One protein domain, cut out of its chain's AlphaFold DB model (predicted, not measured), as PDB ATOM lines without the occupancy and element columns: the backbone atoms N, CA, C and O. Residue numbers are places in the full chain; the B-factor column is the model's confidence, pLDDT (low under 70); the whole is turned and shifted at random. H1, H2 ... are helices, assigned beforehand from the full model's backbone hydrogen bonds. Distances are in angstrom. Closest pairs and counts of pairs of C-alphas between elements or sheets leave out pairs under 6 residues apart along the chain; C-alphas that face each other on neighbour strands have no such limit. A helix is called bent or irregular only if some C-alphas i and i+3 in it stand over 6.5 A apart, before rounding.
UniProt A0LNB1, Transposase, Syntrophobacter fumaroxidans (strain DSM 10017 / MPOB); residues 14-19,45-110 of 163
ATOM      1  N   TRP A  14      60.266  24.171  16.465       85.75
ATOM      2  CA  TRP A  14      59.439  24.094  17.661       85.75
ATOM      3  C   TRP A  14      58.461  22.914  17.619       85.75
ATOM      4  O   TRP A  14      58.386  22.178  18.601       85.75
ATOM      5  N   GLU A  15      57.800  22.663  16.489       86.25
ATOM      6  CA  GLU A  15      56.880  21.527  16.320       86.25
ATOM      7  C   GLU A  15      57.549  20.166  16.564       86.25
ATOM      8  O   GLU A  15      56.926  19.249  17.100       86.25
ATOM      9  N   LYS A  16      58.839  20.034  16.236       84.12
ATOM     10  CA  LYS A  16      59.612  18.809  16.491       84.12
ATOM     11  C   LYS A  16      60.054  18.693  17.950       84.12
ATOM     12  O   LYS A  16      60.152  17.587  18.482       84.12
ATOM     13  N   VAL A  17      60.328  19.819  18.610       85.69
ATOM     14  CA  VAL A  17      60.818  19.847  19.997       85.69
ATOM     15  C   VAL A  17      59.698  19.756  21.025       85.69
ATOM     16  O   VAL A  17      59.856  19.075  22.040       85.69
ATOM     17  N   GLU A  18      58.576  20.428  20.783       85.38
ATOM     18  CA  GLU A  18      57.418  20.463  21.673       85.38
ATOM     19  C   GLU A  18      56.993  19.083  22.210       85.38
ATOM     20  O   GLU A  18      56.840  18.961  23.432       85.38
ATOM     21  N   PRO A  19      56.861  18.018  21.389       85.94
ATOM     22  CA  PRO A  19      56.468  16.698  21.885       85.94
ATOM     23  C   PRO A  19      57.509  16.052  22.811       85.94
ATOM     24  O   PRO A  19      57.166  15.185  23.613       85.94
ATOM     25  N   PRO A  45      56.568  27.277  27.332       84.50
ATOM     26  CA  PRO A  45      57.702  26.362  27.174       84.50
ATOM     27  C   PRO A  45      58.697  26.798  26.095       84.50
ATOM     28  O   PRO A  45      59.903  26.724  26.309       84.50
ATOM     29  N   ARG A  46      58.205  27.354  24.984       87.06
ATOM     30  CA  ARG A  46      59.041  27.894  23.904       87.06
ATOM     31  C   ARG A  46      59.988  28.988  24.372       87.06
ATOM     32  O   ARG A  46      61.183  28.929  24.118       87.06
ATOM     33  N   LYS A  47      59.472  29.942  25.144       87.00
ATOM     34  CA  LYS A  47      60.256  31.056  25.686       87.00
ATOM     35  C   LYS A  47      61.302  30.592  26.696       87.00
ATOM     36  O   LYS A  47      62.372  31.185  26.793       87.00
ATOM     37  N   ILE A  48      60.996  29.534  27.448       88.06
ATOM     38  CA  ILE A  48      61.958  28.897  28.350       88.06
ATOM     39  C   ILE A  48      63.080  28.250  27.538       88.06
ATOM     40  O   ILE A  48      64.244  28.448  27.870       88.06
ATOM     41  N   LEU A  49      62.744  27.516  26.473       87.50
ATOM     42  CA  LEU A  49      63.741  26.898  25.608       87.50
ATOM     43  C   LEU A  49      64.638  27.956  24.955       87.50
ATOM     44  O   LEU A  49      65.851  27.847  25.060       87.50
ATOM     45  N   GLU A  50      64.072  29.025  24.395       87.94
ATOM     46  CA  GLU A  50      64.851  30.150  23.851       87.94
ATOM     47  C   GLU A  50      65.804  30.766  24.885       87.94
ATOM     48  O   GLU A  50      66.959  31.056  24.576       87.94
ATOM     49  N   ALA A  51      65.343  30.944  26.127       88.62
ATOM     50  CA  ALA A  51      66.166  31.477  27.209       88.62
ATOM     51  C   ALA A  51      67.319  30.534  27.581       88.62
ATOM     52  O   ALA A  51      68.442  30.982  27.807       88.62
ATOM     53  N   VAL A  52      67.047  29.227  27.631       85.94
ATOM     54  CA  VAL A  52      68.063  28.196  27.868       85.94
ATOM     55  C   VAL A  52      69.092  28.201  26.743       85.94
ATOM     56  O   VAL A  52      70.284  28.257  27.019       85.94
ATOM     57  N   LEU A  53      68.653  28.212  25.485       83.62
ATOM     58  CA  LEU A  53      69.544  28.236  24.324       83.62
ATOM     59  C   LEU A  53      70.403  29.498  24.296       83.62
ATOM     60  O   LEU A  53      71.588  29.420  23.986       83.62
ATOM     61  N   TYR A  54      69.846  30.646  24.687       83.88
ATOM     62  CA  TYR A  54      70.615  31.878  24.834       83.88
ATOM     63  C   TYR A  54      71.756  31.717  25.846       83.88
ATOM     64  O   TYR A  54      72.894  32.073  25.542       83.88
ATOM     65  N   VAL A  55      71.477  31.152  27.024       83.12
ATOM     66  CA  VAL A  55      72.497  30.888  28.055       83.12
ATOM     67  C   VAL A  55      73.549  29.908  27.545       83.12
ATOM     68  O   VAL A  55      74.740  30.174  27.675       83.12
ATOM     69  N   LEU A  56      73.126  28.821  26.901       81.00
ATOM     70  CA  LEU A  56      74.031  27.796  26.378       81.00
ATOM     71  C   LEU A  56      74.917  28.304  25.231       81.00
ATOM     72  O   LEU A  56      76.083  27.931  25.156       81.00
ATOM     73  N   ARG A  57      74.392  29.176  24.362       75.69
ATOM     74  CA  ARG A  57      75.134  29.759  23.232       75.69
ATOM     75  C   ARG A  57      76.097  30.864  23.661       75.69
ATOM     76  O   ARG A  57      77.136  31.048  23.043       75.69
ATOM     77  N   THR A  58      75.742  31.627  24.692       77.44
ATOM     78  CA  THR A  58      76.569  32.747  25.176       77.44
ATOM     79  C   THR A  58      77.524  32.353  26.300       77.44
ATOM     80  O   THR A  58      78.441  33.111  26.600       77.44
ATOM     81  N   GLY A  59      77.290  31.218  26.965       78.31
ATOM     82  CA  GLY A  59      78.014  30.827  28.174       78.31
ATOM     83  C   GLY A  59      77.787  31.773  29.360       78.31
ATOM     84  O   GLY A  59      78.532  31.725  30.337       78.31
ATOM     85  N   CYS A  60      76.794  32.670  29.290       78.38
ATOM     86  CA  CYS A  60      76.563  33.638  30.354       78.38
ATOM     87  C   CYS A  60      75.987  32.962  31.606       78.38
ATOM     88  O   CYS A  60      75.306  31.941  31.546       78.38
ATOM     89  N   ARG A  61      76.230  33.549  32.782       83.06
ATOM     90  CA  ARG A  61      75.631  33.051  34.028       83.06
ATOM     91  C   ARG A  61      74.113  33.209  33.964       83.06
ATOM     92  O   ARG A  61      73.628  34.249  33.523       83.06
ATOM     93  N   TRP A  62      73.359  32.266  34.535       84.31
ATOM     94  CA  TRP A  62      71.893  32.354  34.615       84.31
ATOM     95  C   TRP A  62      71.408  33.698  35.174       84.31
ATOM     96  O   TRP A  62      70.467  34.279  34.655       84.31
ATOM     97  N   LYS A  63      72.083  34.246  36.195       83.06
ATOM     98  CA  LYS A  63      71.740  35.551  36.797       83.06
ATOM     99  C   LYS A  63      71.869  36.738  35.835       83.06
ATOM    100  O   LYS A  63      71.226  37.755  36.066       83.06
ATOM    101  N   SER A  64      72.676  36.601  34.789       80.00
ATOM    102  CA  SER A  64      72.890  37.614  33.752       80.00
ATOM    103  C   SER A  64      71.895  37.491  32.594       80.00
ATOM    104  O   SER A  64      71.971  38.263  31.640       80.00
ATOM    105  N   LEU A  65      70.953  36.542  32.659       83.50
ATOM    106  CA  LEU A  65      69.904  36.393  31.658       83.50
ATOM    107  C   LEU A  65      69.067  37.688  31.573       83.50
ATOM    108  O   LEU A  65      68.553  38.146  32.599       83.50
ATOM    109  N   PRO A  66      68.847  38.250  30.367       81.19
ATOM    110  CA  PRO A  66      68.021  39.441  30.181       81.19
ATOM    111  C   PRO A  66      66.566  39.207  30.614       81.19
ATOM    112  O   PRO A  66      65.729  38.706  29.853       81.19
ATOM    113  N   GLY A  67      66.244  39.597  31.850       78.81
ATOM    114  CA  GLY A  67      64.932  39.349  32.449       78.81
ATOM    115  C   GLY A  67      63.780  40.064  31.738       78.81
ATOM    116  O   GLY A  67      62.666  39.541  31.700       78.81
ATOM    117  N   ALA A  68      64.054  41.207  31.102       79.50
ATOM    118  CA  ALA A  68      63.088  41.930  30.273       79.50
ATOM    119  C   ALA A  68      62.602  41.087  29.079       79.50
ATOM    120  O   ALA A  68      61.421  41.106  28.740       79.50
ATOM    121  N   ARG A  69      63.497  40.289  28.478       80.25
ATOM    122  CA  ARG A  69      63.172  39.440  27.326       80.25
ATOM    123  C   ARG A  69      62.586  38.106  27.762       80.25
ATOM    124  O   ARG A  69      61.538  37.716  27.255       80.25
ATOM    125  N   PHE A  70      63.226  37.419  28.706       80.69
ATOM    126  CA  PHE A  70      62.938  36.013  29.009       80.69
ATOM    127  C   PHE A  70      62.147  35.781  30.296       80.69
ATOM    128  O   PHE A  70      61.609  34.697  30.482       80.69
ATOM    129  N   GLY A  71      61.989  36.792  31.147       82.19
ATOM    130  CA  GLY A  71      61.347  36.658  32.452       82.19
ATOM    131  C   GLY A  71      62.338  36.290  33.556       82.19
ATOM    132  O   GLY A  71      63.522  36.587  33.473       82.19
ATOM    133  N   SER A  72      61.843  35.688  34.640       85.81
ATOM    134  CA  SER A  72      62.670  35.414  35.822       85.81
ATOM    135  C   SER A  72      63.772  34.390  35.512       85.81
ATOM    136  O   SER A  72      63.436  33.249  35.176       85.81
ATOM    137  N   PRO A  73      65.062  34.729  35.699       85.44
ATOM    138  CA  PRO A  73      66.152  33.782  35.484       85.44
ATOM    139  C   PRO A  73      66.050  32.531  36.360       85.44
ATOM    140  O   PRO A  73      66.304  31.421  35.900       85.44
ATOM    141  N   SER A  74      65.587  32.689  37.604       83.19
ATOM    142  CA  SER A  74      65.362  31.567  38.522       83.19
ATOM    143  C   SER A  74      64.292  30.604  38.006       83.19
ATOM    144  O   SER A  74      64.418  29.395  38.185       83.19
ATOM    145  N   ALA A  75      63.248  31.119  37.344       84.94
ATOM    146  CA  ALA A  75      62.221  30.272  36.742       84.94
ATOM    147  C   ALA A  75      62.793  29.477  35.561       84.94
ATOM    148  O   ALA A  75      62.586  28.267  35.486       84.94
ATOM    149  N   VAL A  76      63.562  30.130  34.684       87.62
ATOM    150  CA  VAL A  76      64.227  29.470  33.549       87.62
ATOM    151  C   VAL A  76      65.159  28.358  34.037       87.62
ATOM    152  O   VAL A  76      65.056  27.231  33.559       87.62
ATOM    153  N   HIS A  77      65.990  28.630  35.047       85.00
ATOM    154  CA  HIS A  77      66.899  27.632  35.617       85.00
ATOM    155  C   HIS A  77      66.160  26.444  36.265       85.00
ATOM    156  O   HIS A  77      66.557  25.286  36.100       85.00
ATOM    157  N   ALA A  78      65.043  26.697  36.956       85.19
ATOM    158  CA  ALA A  78      64.214  25.635  37.527       85.19
ATOM    159  C   ALA A  78      63.615  24.726  36.438       85.19
ATOM    160  O   ALA A  78      63.622  23.499  36.574       85.19
ATOM    161  N   HIS A  79      63.135  25.310  35.338       86.81
ATOM    162  CA  HIS A  79      62.650  24.542  34.194       86.81
ATOM    163  C   HIS A  79      63.770  23.759  33.504       86.81
ATOM    164  O   HIS A  79      63.582  22.577  33.221       86.81
ATOM    165  N   PHE A  80      64.937  24.376  33.307       86.44
ATOM    166  CA  PHE A  80      66.125  23.719  32.765       86.44
ATOM    167  C   PHE A  80      66.509  22.477  33.576       86.44
ATOM    168  O   PHE A  80      66.601  21.381  33.025       86.44
ATOM    169  N   THR A  81      66.634  22.621  34.899       84.81
ATOM    170  CA  THR A  81      66.961  21.514  35.813       84.81
ATOM    171  C   THR A  81      65.930  20.391  35.716       84.81
ATOM    172  O   THR A  81      66.272  19.208  35.668       84.81
ATOM    173  N   ARG A  82      64.643  20.746  35.656       85.69
ATOM    174  CA  ARG A  82      63.561  19.772  35.519       85.69
ATOM    175  C   ARG A  82      63.630  19.017  34.189       85.69
ATOM    176  O   ARG A  82      63.422  17.808  34.172       85.69
ATOM    177  N   TRP A  83      63.910  19.709  33.090       87.81
ATOM    178  CA  TRP A  83      64.047  19.100  31.766       87.81
ATOM    179  C   TRP A  83      65.271  18.197  31.674       87.81
ATOM    180  O   TRP A  83      65.169  17.094  31.139       87.81
ATOM    181  N   MET A  84      66.387  18.620  32.265       84.62
ATOM    182  CA  MET A  84      67.596  17.811  32.389       84.62
ATOM    183  C   MET A  84      67.307  16.500  33.128       84.62
ATOM    184  O   MET A  84      67.556  15.429  32.581       84.62
ATOM    185  N   ARG A  85      66.695  16.568  34.318       80.62
ATOM    186  CA  ARG A  85      66.333  15.375  35.108       80.62
ATOM    187  C   ARG A  85      65.348  14.453  34.390       80.62
ATOM    188  O   ARG A  85      65.406  13.244  34.557       80.62
ATOM    189  N   ALA A  86      64.461  15.016  33.575       82.38
ATOM    190  CA  ALA A  86      63.509  14.260  32.769       82.38
ATOM    191  C   ALA A  86      64.099  13.715  31.449       82.38
ATOM    192  O   ALA A  86      63.358  13.153  30.640       82.38
ATOM    193  N   GLY A  87      65.399  13.909  31.191       83.31
ATOM    194  CA  GLY A  87      66.082  13.398  29.999       83.31
ATOM    195  C   GLY A  87      65.715  14.113  28.696       83.31
ATOM    196  O   GLY A  87      65.915  13.556  27.617       83.31
ATOM    197  N   PHE A  88      65.178  15.337  28.767       86.81
ATOM    198  CA  PHE A  88      64.766  16.116  27.593       86.81
ATOM    199  C   PHE A  88      65.907  16.300  26.587       86.81
ATOM    200  O   PHE A  88      65.739  15.972  25.417       86.81
ATOM    201  N   PHE A  89      67.075  16.760  27.044       82.25
ATOM    202  CA  PHE A  89      68.226  17.018  26.171       82.25
ATOM    203  C   PHE A  89      68.753  15.740  25.513       82.25
ATOM    204  O   PHE A  89      69.114  15.752  24.342       82.25
ATOM    205  N   THR A  90      68.703  14.609  26.219       79.81
ATOM    206  CA  THR A  90      69.054  13.302  25.651       79.81
ATOM    207  C   THR A  90      68.097  12.903  24.529       79.81
ATOM    208  O   THR A  90      68.538  12.397  23.498       79.81
ATOM    209  N   ARG A  91      66.788  13.136  24.701       81.19
ATOM    210  CA  ARG A  91      65.785  12.878  23.652       81.19
ATOM    211  C   ARG A  91      65.952  13.821  22.465       81.19
ATOM    212  O   ARG A  91      65.894  13.361  21.332       81.19
ATOM    213  N   LEU A  92      66.212  15.100  22.732       82.56
ATOM    214  CA  LEU A  92      66.487  16.116  21.718       82.56
ATOM    215  C   LEU A  92      67.683  15.714  20.842       82.56
ATOM    216  O   LEU A  92      67.598  15.761  19.619       82.56
ATOM    217  N   TRP A  93      68.767  15.251  21.469       74.81
ATOM    218  CA  TRP A  93      69.968  14.806  20.765       74.81
ATOM    219  C   TRP A  93      69.727  13.534  19.946       74.81
ATOM    220  O   TRP A  93      70.073  13.485  18.771       74.81
ATOM    221  N   ARG A  94      69.051  12.527  20.522       74.06
ATOM    222  CA  ARG A  94      68.672  11.294  19.799       74.06
ATOM    223  C   ARG A  94      67.763  11.549  18.598       74.06
ATOM    224  O   ARG A  94      67.798  10.772  17.655       74.06
ATOM    225  N   ALA A  95      66.959  12.607  18.640       76.25
ATOM    226  CA  ALA A  95      66.109  13.011  17.526       76.25
ATOM    227  C   ALA A  95      66.885  13.706  16.386       76.25
ATOM    228  O   ALA A  95      66.265  14.130  15.415       76.25
ATOM    229  N   GLY A  96      68.210  13.876  16.502       69.12
ATOM    230  CA  GLY A  96      69.030  14.591  15.515       69.12
ATOM    231  C   GLY A  96      68.793  16.104  15.505       69.12
ATOM    232  O   GLY A  96      69.354  16.824  14.689       69.12
ATOM    233  N   LEU A  97      67.986  16.624  16.437       70.75
ATOM    234  CA  LEU A  97      67.637  18.045  16.488       70.75
ATOM    235  C   LEU A  97      68.808  18.917  16.949       70.75
ATOM    236  O   LEU A  97      68.789  20.120  16.736       70.75
ATOM    237  N   ALA A  98      69.839  18.313  17.542       62.03
ATOM    238  CA  ALA A  98      71.070  18.993  17.935       62.03
ATOM    239  C   ALA A  98      71.976  19.383  16.751       62.03
ATOM    240  O   ALA A  98      72.929  20.130  16.958       62.03
ATOM    241  N   GLU A  99      71.699  18.875  15.545       58.38
ATOM    242  CA  GLU A  99      72.470  19.164  14.326       58.38
ATOM    243  C   GLU A  99      71.869  20.296  13.481       58.38
ATOM    244  O   GLU A  99      72.460  20.684  12.480       58.38
ATOM    245  N   TYR A 100      70.711  20.829  13.881       64.25
ATOM    246  CA  TYR A 100      70.045  21.933  13.192       64.25
ATOM    247  C   TYR A 100      70.783  23.258  13.427       64.25
ATOM    248  O   TYR A 100      71.353  23.463  14.503       64.25
ATOM    249  N   ASP A 101      70.709  24.178  12.458       61.56
ATOM    250  CA  ASP A 101      71.321  25.516  12.528       61.56
ATOM    251  C   ASP A 101      70.898  26.280  13.799       61.56
ATOM    252  O   ASP A 101      71.684  27.006  14.414       61.56
ATOM    253  N   GLU A 102      69.666  26.066  14.279       64.12
ATOM    254  CA  GLU A 102      69.169  26.666  15.523       64.12
ATOM    255  C   GLU A 102      69.913  26.196  16.789       64.12
ATOM    256  O   GLU A 102      69.869  26.877  17.819       64.12
ATOM    257  N   MET A 103      70.602  25.055  16.726       64.19
ATOM    258  CA  MET A 103      71.435  24.496  17.797       64.19
ATOM    259  C   MET A 103      72.939  24.716  17.562       64.19
ATOM    260  O   MET A 103      73.763  24.314  18.394       64.19
ATOM    261  N   GLU A 104      73.317  25.363  16.458       60.50
ATOM    262  CA  GLU A 104      74.711  25.632  16.125       60.50
ATOM    263  C   GLU A 104      75.354  26.589  17.149       60.50
ATOM    264  O   GLU A 104      74.749  27.561  17.619       60.50
ATOM    265  N   GLY A 105      76.601  26.297  17.534       57.41
ATOM    266  CA  GLY A 105      77.351  27.075  18.526       57.41
ATOM    267  C   GLY A 105      77.025  26.744  19.986       57.41
ATOM    268  O   GLY A 105      77.573  27.376  20.888       57.41
ATOM    269  N   ILE A 106      76.171  25.751  20.252       63.06
ATOM    270  CA  ILE A 106      75.999  25.221  21.607       63.06
ATOM    271  C   ILE A 106      77.204  24.342  21.935       63.06
ATOM    272  O   ILE A 106      77.398  23.266  21.363       63.06
ATOM    273  N   ALA A 107      78.012  24.787  22.896       57.56
ATOM    274  CA  ALA A 107      79.034  23.947  23.497       57.56
ATOM    275  C   ALA A 107      78.339  22.868  24.343       57.56
ATOM    276  O   ALA A 107      78.115  23.030  25.539       57.56
ATOM    277  N   TRP A 108      77.988  21.741  23.715       59.66
ATOM    278  CA  TRP A 108      77.384  20.581  24.388       59.66
ATOM    279  C   TRP A 108      78.315  19.927  25.426       59.66
ATOM    280  O   TRP A 108      77.896  19.027  26.153       59.66
ATOM    281  N   ARG A 109      79.562  20.408  25.549       46.06
ATOM    282  CA  ARG A 109      80.406  20.191  26.725       46.06
ATOM    283  C   ARG A 109      79.831  21.020  27.871       46.06
ATOM    284  O   ARG A 109      80.172  22.188  28.034       46.06
ATOM    285  N   TRP A 110      78.938  20.397  28.635       48.59
ATOM    286  CA  TRP A 110      78.402  20.956  29.870       48.59
ATOM    287  C   TRP A 110      79.579  21.363  30.765       48.59
ATOM    288  O   TRP A 110      80.318  20.516  31.262       48.59
TER     289      TRP A 110
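This is residues 14 to 19 and 45 to 110 of the 163 residues of the protein "Transposase" of Syntrophobacter fumaroxidans (strain DSM 10017 / MPOB) (UniProt A0LNB1). Helix H2 runs through the middle, and H4 crosses it at about a right angle. The short H3 lies toward one end of the whole and H5 toward the other, with H1 near H5, and the unnamed stretch of residues 95 to 110 loops along the outside. The printed part has 72 residues with five named helices, H1 to H5 in chain order, and no named strand; the class is all helix. It is compact, with a radius of gyration of the C-alphas of 11.8 A and spans of 31 by 22 by 22 A.

H2, the longest helix, holds residues 45 to 58 and measures 20.0 A, from C-alpha 45 at (57.702, 26.362, 27.174) to C-alpha 58 at (76.569, 32.747, 25.176). H4 is residues 73 to 85, 18.4 A. H3 is residues 67 to 70, 5.2 A; H1 is residues 14 to 19, 9.0 A. H5, residues 88 to 94, measures 10.0 A and ends with C-alpha 94 at (68.672, 11.294, 19.799). H1 is only just irregular: C-alphas 16 and 19 are 6.6 A apart.

H2 touches H4 with residues 48 to 52 alone, about perpendicular at 86 degrees; the closest C-alphas are those of Ile 48 and Val 76, 5.7 A. H2 only just touches H3, with 3 pairs of C-alphas within 8 A, the closest being Ala 51 and Phe 70, 5.9 A. H4 and H5 are close but not clearly touching, with C-alphas of Trp 83 and Phe 89 at 7.3 A. So are H1 and H5, with C-alphas of Val 17 and Leu 92 at 7.0 A. H2 and H5 are apart. Every O i to N i+4 pair is within hydrogen-bond range in H2, H4 and H5, and 1 of 2 in H1; H3 is too short for one.

The farthest C-alphas, Ala 68 and Arg 94, are 32.9 A apart. Residues 20 to 44 are not printed, and C-alphas 19 and 45 are 11.1 A apart across the cut. Of the links printed whole, none is long. Residue 96 and residues 98 to 110 have pLDDT under 70.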